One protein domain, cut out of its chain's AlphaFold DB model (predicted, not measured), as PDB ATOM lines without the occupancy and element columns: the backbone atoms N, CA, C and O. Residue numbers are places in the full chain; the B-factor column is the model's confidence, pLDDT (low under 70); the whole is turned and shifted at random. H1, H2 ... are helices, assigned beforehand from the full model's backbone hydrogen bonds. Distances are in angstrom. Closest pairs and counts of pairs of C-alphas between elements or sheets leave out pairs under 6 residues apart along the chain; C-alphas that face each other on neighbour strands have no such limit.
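AT A GLANCE: This is residues 203 to 253 of the 306 residues of an uncharacterized protein of Tenacibaculum sp. SG-28 (UniProt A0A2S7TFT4). This small domain has little regular structure: one helix, H1, with a very short second helix, H2, packed on its side, and long loops around them. Residues 203 to 212 make a loop ahead of H1, and residues 235 to 253 swing out from H2 to Val 243 and then run back. The printed part has 51 residues, of which the named helices, H1 then H2, hold 15; there is no named strand, and the class is all helix. It is compact, with a radius of gyration of the C-alphas of 11.2 A and spans of 31 by 22 by 18 A.

IN THESE COORDINATES: H1, residues 213 to 223, is 14.9 A long from C-alpha 213 at (-37.969, 1.722, -3.412) to C-alpha 223. H2, residues 231 to 234, ends with C-alpha 234 at (-46.465, 4.723, -6.736).

HOW THE PARTS SIT: H1 and H2 touch, and their closest C-alphas, those of Ser 217 and Tyr 232, are 5.0 A apart. In H1, 6 of 7 O i to N i+4 pairs are within hydrogen-bond range; H2 is too short for such a pair.

THE WHOLE: The two C-alphas farthest apart, those of Lys 209 and Val 243, are 31.4 A apart. The printed part has no cut, the link from H1 to H2 is short, and no printed residue has a pLDDT under 70.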
ATOM      1  N   VAL A 203     -41.372  -4.758 -13.204       91.00
ATOM      2  CA  VAL A 203     -39.960  -4.935 -12.878       91.00
ATOM      3  C   VAL A 203     -39.810  -6.256 -12.143       91.00
ATOM      4  O   VAL A 203     -40.684  -6.648 -11.374       91.00
ATOM      5  N   PHE A 204     -38.719  -6.963 -12.420       89.06
ATOM      6  CA  PHE A 204     -38.518  -8.335 -11.965       89.06
ATOM      7  C   PHE A 204     -37.271  -8.424 -11.109       89.06
ATOM      8  O   PHE A 204     -36.239  -7.849 -11.458       89.06
ATOM      9  N   TYR A 205     -37.377  -9.169 -10.014       86.69
ATOM     10  CA  TYR A 205     -36.268  -9.482  -9.127       86.69
ATOM     11  C   TYR A 205     -36.463 -10.878  -8.543       86.69
ATOM     12  O   TYR A 205     -37.603 -11.241  -8.236       86.69
ATOM     13  N   PRO A 206     -35.376 -11.630  -8.313       83.12
ATOM     14  CA  PRO A 206     -35.445 -12.832  -7.500       83.12
ATOM     15  C   PRO A 206     -36.041 -12.512  -6.127       83.12
ATOM     16  O   PRO A 206     -35.829 -11.426  -5.569       83.12
ATOM     17  N   THR A 207     -36.776 -13.472  -5.566       78.31
ATOM     18  CA  THR A 207     -37.387 -13.312  -4.240       78.31
ATOM     19  C   THR A 207     -36.310 -12.933  -3.218       78.31
ATOM     20  O   THR A 207     -35.234 -13.528  -3.198       78.31
ATOM     21  N   ALA A 208     -36.589 -11.918  -2.393       79.75
ATOM     22  CA  ALA A 208     -35.667 -11.329  -1.410       79.75
ATOM     23  C   ALA A 208     -34.417 -10.606  -1.968       79.75
ATOM     24  O   ALA A 208     -33.606 -10.126  -1.179       79.75
ATOM     25  N   LYS A 209     -34.277 -10.451  -3.294       85.44
ATOM     26  CA  LYS A 209     -33.229  -9.627  -3.935       85.44
ATOM     27  C   LYS A 209     -33.767  -8.316  -4.537       85.44
ATOM     28  O   LYS A 209     -33.077  -7.670  -5.323       85.44
ATOM     29  N   SER A 210     -35.001  -7.922  -4.211       86.31
ATOM     30  CA  SER A 210     -35.562  -6.647  -4.677       86.31
ATOM     31  C   SER A 210     -34.841  -5.462  -4.012       86.31
ATOM     32  O   SER A 210     -34.640  -5.489  -2.794       86.31
ATOM     33  N   PRO A 211     -34.426  -4.433  -4.773       90.88
ATOM     34  CA  PRO A 211     -33.780  -3.250  -4.224       90.88
ATOM     35  C   PRO A 211     -34.772  -2.388  -3.438       90.88
ATOM     36  O   PRO A 211     -35.990  -2.539  -3.529       90.88
ATOM     37  N   GLY A 212     -34.246  -1.423  -2.683       93.25
ATOM     38  CA  GLY A 212     -35.080  -0.427  -2.015       93.25
ATOM     39  C   GLY A 212     -35.880   0.421  -3.013       93.25
ATOM     40  O   GLY A 212     -35.444   0.655  -4.142       93.25
ATOM     41  N   LYS A 213     -37.031   0.949  -2.570       94.75
ATOM     42  CA  LYS A 213     -37.969   1.722  -3.412       94.75
ATOM     43  C   LYS A 213     -37.326   2.904  -4.152       94.75
ATOM     44  O   LYS A 213     -37.783   3.251  -5.233       94.75
ATOM     45  N   VAL A 214     -36.266   3.501  -3.599       95.81
ATOM     46  CA  VAL A 214     -35.516   4.609  -4.227       95.81
ATOM     47  C   VAL A 214     -34.790   4.173  -5.499       95.81
ATOM     48  O   VAL A 214     -34.770   4.910  -6.477       95.81
ATOM     49  N   ASP A 215     -34.153   3.006  -5.494       95.38
ATOM     50  CA  ASP A 215     -33.436   2.526  -6.678       95.38
ATOM     51  C   ASP A 215     -34.396   1.847  -7.651       95.38
ATOM     52  O   ASP A 215     -34.263   2.007  -8.864       95.38
ATOM     53  N   LEU A 216     -35.432   1.193  -7.116       94.00
ATOM     54  CA  LEU A 216     -36.526   0.645  -7.904       94.00
ATOM     55  C   LEU A 216     -37.255   1.734  -8.706       94.00
ATOM     56  O   LEU A 216     -37.490   1.550  -9.897       94.00
ATOM     57  N   SER A 217     -37.558   2.889  -8.100       95.62
ATOM     58  CA  SER A 217     -38.226   3.990  -8.803       95.62
ATOM     59  C   SER A 217     -37.379   4.543  -9.950       95.62
ATOM     60  O   SER A 217     -37.914   4.806 -11.024       95.62
ATOM     61  N   LYS A 218     -36.055   4.653  -9.771       95.25
ATOM     62  CA  LYS A 218     -35.129   5.063 -10.841       95.25
ATOM     63  C   LYS A 218     -35.074   4.040 -11.977       95.25
ATOM     64  O   LYS A 218     -35.025   4.439 -13.139       95.25
ATOM     65  N   GLU A 219     -35.061   2.740 -11.665       93.94
ATOM     66  CA  GLU A 219     -35.086   1.683 -12.688       93.94
ATOM     67  C   GLU A 219     -36.384   1.742 -13.500       93.94
ATOM     68  O   GLU A 219     -36.327   1.750 -14.731       93.94
ATOM     69  N   ILE A 220     -37.538   1.838 -12.829       94.25
ATOM     70  CA  ILE A 220     -38.844   1.913 -13.496       94.25
ATOM     71  C   ILE A 220     -38.936   3.180 -14.354       94.25
ATOM     72  O   ILE A 220     -39.278   3.079 -15.529       94.25
ATOM     73  N   ALA A 221     -38.543   4.343 -13.823       95.00
ATOM     74  CA  ALA A 221     -38.531   5.602 -14.571       95.00
ATOM     75  C   ALA A 221     -37.638   5.537 -15.821       95.00
ATOM     76  O   ALA A 221     -37.967   6.094 -16.862       95.00
ATOM     77  N   LYS A 222     -36.506   4.825 -15.744       95.06
ATOM     78  CA  LYS A 222     -35.632   4.598 -16.901       95.06
ATOM     79  C   LYS A 222     -36.251   3.632 -17.915       95.06
ATOM     80  O   LYS A 222     -36.000   3.777 -19.109       95.06
ATOM     81  N   LYS A 223     -36.995   2.624 -17.450       93.94
ATOM     82  CA  LYS A 223     -37.651   1.619 -18.298       93.94
ATOM     83  C   LYS A 223     -38.874   2.181 -19.028       93.94
ATOM     84  O   LYS A 223     -39.107   1.781 -20.164       93.94
ATOM     85  N   TYR A 224     -39.603   3.095 -18.391       95.00
ATOM     86  CA  TYR A 224     -40.820   3.729 -18.905       95.00
ATOM     87  C   TYR A 224     -40.687   5.265 -18.878       95.00
ATOM     88  O   TYR A 224     -41.365   5.930 -18.093       95.00
ATOM     89  N   PRO A 225     -39.767   5.843 -19.676       95.00
ATOM     90  CA  PRO A 225     -39.476   7.279 -19.655       95.00
ATOM     91  C   PRO A 225     -40.620   8.154 -20.188       95.00
ATOM     92  O   PRO A 225     -40.606   9.365 -19.985       95.00
ATOM     93  N   GLU A 226     -41.576   7.564 -20.904       94.50
ATOM     94  CA  GLU A 226     -42.762   8.232 -21.438       94.50
ATOM     95  C   GLU A 226     -43.851   8.492 -20.391       94.50
ATOM     96  O   GLU A 226     -44.781   9.251 -20.655       94.50
ATOM     97  N   GLU A 227     -43.755   7.857 -19.225       92.81
ATOM     98  CA  GLU A 227     -44.754   7.964 -18.168       92.81
ATOM     99  C   GLU A 227     -44.350   9.034 -17.152       92.81
ATOM    100  O   GLU A 227     -43.294   8.956 -16.522       92.81
ATOM    101  N   GLU A 228     -45.224  10.015 -16.938       89.38
ATOM    102  CA  GLU A 228     -44.990  11.151 -16.033       89.38
ATOM    103  C   GLU A 228     -45.358  10.838 -14.569       89.38
ATOM    104  O   GLU A 228     -45.770  11.714 -13.808       89.38
ATOM    105  N   PHE A 229     -45.259   9.572 -14.157       90.06
ATOM    106  CA  PHE A 229     -45.599   9.166 -12.796       90.06
ATOM    107  C   PHE A 229     -44.469   9.455 -11.808       90.06
ATOM    108  O   PHE A 229     -43.297   9.175 -12.065       90.06
ATOM    109  N   GLU A 230     -44.845   9.883 -10.600       92.75
ATOM    110  CA  GLU A 230     -43.957   9.857  -9.438       92.75
ATOM    111  C   GLU A 230     -43.790   8.406  -8.962       92.75
ATOM    112  O   GLU A 230     -44.456   7.929  -8.041       92.75
ATOM    113  N   TRP A 231     -42.904   7.662  -9.629       94.50
ATOM    114  CA  TRP A 231     -42.707   6.225  -9.407       94.50
ATOM    115  C   TRP A 231     -42.362   5.867  -7.959       94.50
ATOM    116  O   TRP A 231     -42.725   4.793  -7.485       94.50
ATOM    117  N   TYR A 232     -41.673   6.750  -7.235       95.12
ATOM    118  CA  TYR A 232     -41.392   6.524  -5.818       95.12
ATOM    119  C   TYR A 232     -42.673   6.525  -4.975       95.12
ATOM    120  O   TYR A 232     -42.833   5.667  -4.106       95.12
ATOM    121  N   ASP A 233     -43.605   7.432  -5.258       93.50
ATOM    122  CA  ASP A 233     -44.893   7.491  -4.570       93.50
ATOM    123  C   ASP A 233     -45.768   6.296  -4.958       93.50
ATOM    124  O   ASP A 233     -46.332   5.643  -4.081       93.50
ATOM    125  N   ALA A 234     -45.772   5.916  -6.241       93.50
ATOM    126  CA  ALA A 234     -46.465   4.723  -6.736       93.50
ATOM    127  C   ALA A 234     -46.046   3.438  -5.994       93.50
ATOM    128  O   ALA A 234     -46.883   2.603  -5.641       93.50
ATOM    129  N   LEU A 235     -44.748   3.292  -5.707       93.94
ATOM    130  CA  LEU A 235     -44.190   2.168  -4.944       93.94
ATOM    131  C   LEU A 235     -44.576   2.182  -3.457       93.94
ATOM    132  O   LEU A 235     -44.371   1.192  -2.751       93.94
ATOM    133  N   ASN A 236     -45.100   3.295  -2.943       93.38
ATOM    134  CA  ASN A 236     -45.611   3.422  -1.577       93.38
ATOM    135  C   ASN A 236     -47.133   3.260  -1.476       93.38
ATOM    136  O   ASN A 236     -47.658   3.205  -0.365       93.38
ATOM    137  N   ASN A 237     -47.816   3.111  -2.607       92.88
ATOM    138  CA  ASN A 237     -49.248   2.880  -2.668       92.88
ATOM    139  C   ASN A 237     -49.513   1.385  -2.868       92.88
ATOM    140  O   ASN A 237     -49.131   0.824  -3.888       92.88
ATOM    141  N   GLU A 238     -50.187   0.738  -1.920       88.25
ATOM    142  CA  GLU A 238     -50.560  -0.688  -2.025       88.25
ATOM    143  C   GLU A 238     -51.955  -0.893  -2.640       88.25
ATOM    144  O   GLU A 238     -52.365  -2.013  -2.934       88.25
ATOM    145  N   ARG A 239     -52.704   0.198  -2.826       87.75
ATOM    146  CA  ARG A 239     -54.058   0.217  -3.383       87.75
ATOM    147  C   ARG A 239     -54.364   1.567  -4.017       87.75
ATOM    148  O   ARG A 239     -53.653   2.543  -3.771       87.75
ATOM    149  N   GLU A 240     -55.453   1.621  -4.775       88.38
ATOM    150  CA  GLU A 240     -55.994   2.858  -5.332       88.38
ATOM    151  C   GLU A 240     -56.345   3.847  -4.200       88.38
ATOM    152  O   GLU A 240     -57.107   3.514  -3.292       88.38
ATOM    153  N   ARG A 241     -55.765   5.057  -4.225       88.19
ATOM    154  CA  ARG A 241     -56.112   6.146  -3.283       88.19
ATOM    155  C   ARG A 241     -56.822   7.304  -3.965       88.19
ATOM    156  O   ARG A 241     -57.622   7.982  -3.328       88.19
ATOM    157  N   TYR A 242     -56.533   7.514  -5.247       88.62
ATOM    158  CA  TYR A 242     -57.195   8.477  -6.116       88.62
ATOM    159  C   TYR A 242     -57.351   7.882  -7.514       88.62
ATOM    160  O   TYR A 242     -56.535   7.069  -7.949       88.62
ATOM    161  N   VAL A 243     -58.370   8.339  -8.242       87.69
ATOM    162  CA  VAL A 243     -58.623   7.911  -9.623       87.69
ATOM    163  C   VAL A 243     -57.406   8.199 -10.502       87.69
ATOM    164  O   VAL A 243     -57.018   9.354 -10.683       87.69
ATOM    165  N   GLY A 244     -56.852   7.144 -11.099       85.81
ATOM    166  CA  GLY A 244     -55.715   7.229 -12.020       85.81
ATOM    167  C   GLY A 244     -54.345   7.322 -11.345       85.81
ATOM    168  O   GLY A 244     -53.347   7.441 -12.052       85.81
ATOM    169  N   GLU A 245     -54.276   7.257 -10.014       88.81
ATOM    170  CA  GLU A 245     -53.000   7.171  -9.311       88.81
ATOM    171  C   GLU A 245     -52.418   5.748  -9.416       88.81
ATOM    172  O   GLU A 245     -53.123   4.774  -9.134       88.81
ATOM    173  N   PRO A 246     -51.134   5.598  -9.788       92.25
ATOM    174  CA  PRO A 246     -50.490   4.294  -9.810       92.25
ATOM    175  C   PRO A 246     -50.301   3.730  -8.394       92.25
ATOM    176  O   PRO A 246     -50.004   4.441  -7.427       92.25
ATOM    177  N   TYR A 247     -50.432   2.413  -8.296       92.75
ATOM    178  CA  TYR A 247     -50.184   1.636  -7.090       92.75
ATOM    179  C   TYR A 247     -49.471   0.336  -7.451       92.75
ATOM    180  O   TYR A 247     -49.422  -0.074  -8.613       92.75
ATOM    181  N   THR A 248     -48.885  -0.298  -6.445       92.88
ATOM    182  CA  THR A 248     -48.003  -1.446  -6.616       92.88
ATOM    183  C   THR A 248     -48.615  -2.685  -5.992       92.88
ATOM    184  O   THR A 248     -49.078  -2.664  -4.854       92.88
ATOM    185  N   ILE A 249     -48.551  -3.787  -6.734       89.06
ATOM    186  CA  ILE A 249     -48.839  -5.130  -6.238       89.06
ATOM    187  C   ILE A 249     -47.568  -5.954  -6.412       89.06
ATOM    188  O   ILE A 249     -46.961  -5.950  -7.484       89.06
ATOM    189  N   GLN A 250     -47.175  -6.681  -5.370       87.38
ATOM    190  CA  GLN A 250     -46.104  -7.664  -5.462       87.38
ATOM    191  C   GLN A 250     -46.694  -9.046  -5.739       87.38
ATOM    192  O   GLN A 250     -47.609  -9.492  -5.049       87.38
ATOM    193  N   GLN A 251     -46.150  -9.734  -6.739       83.81
ATOM    194  CA  GLN A 251     -46.539 -11.097  -7.085       83.81
ATOM    195  C   GLN A 251     -45.299 -11.975  -7.191       83.81
ATOM    196  O   GLN A 251     -44.284 -11.570  -7.756       83.81
ATOM    197  N   ASN A 252     -45.400 -13.191  -6.661       83.69
ATOM    198  CA  ASN A 252     -44.376 -14.209  -6.835       83.69
ATOM    199  C   ASN A 252     -44.761 -15.076  -8.033       83.69
ATOM    200  O   ASN A 252     -45.827 -15.689  -8.039       83.69
ATOM    201  N   ILE A 253     -43.885 -15.130  -9.033       80.81
ATOM    202  CA  ILE A 253     -44.044 -15.997 -10.201       80.81
ATOM    203  C   ILE A 253     -43.119 -17.196  -9.976       80.81
ATOM    204  O   ILE A 253     -41.899 -17.029 -10.066       80.81
TER     205      ILE A 253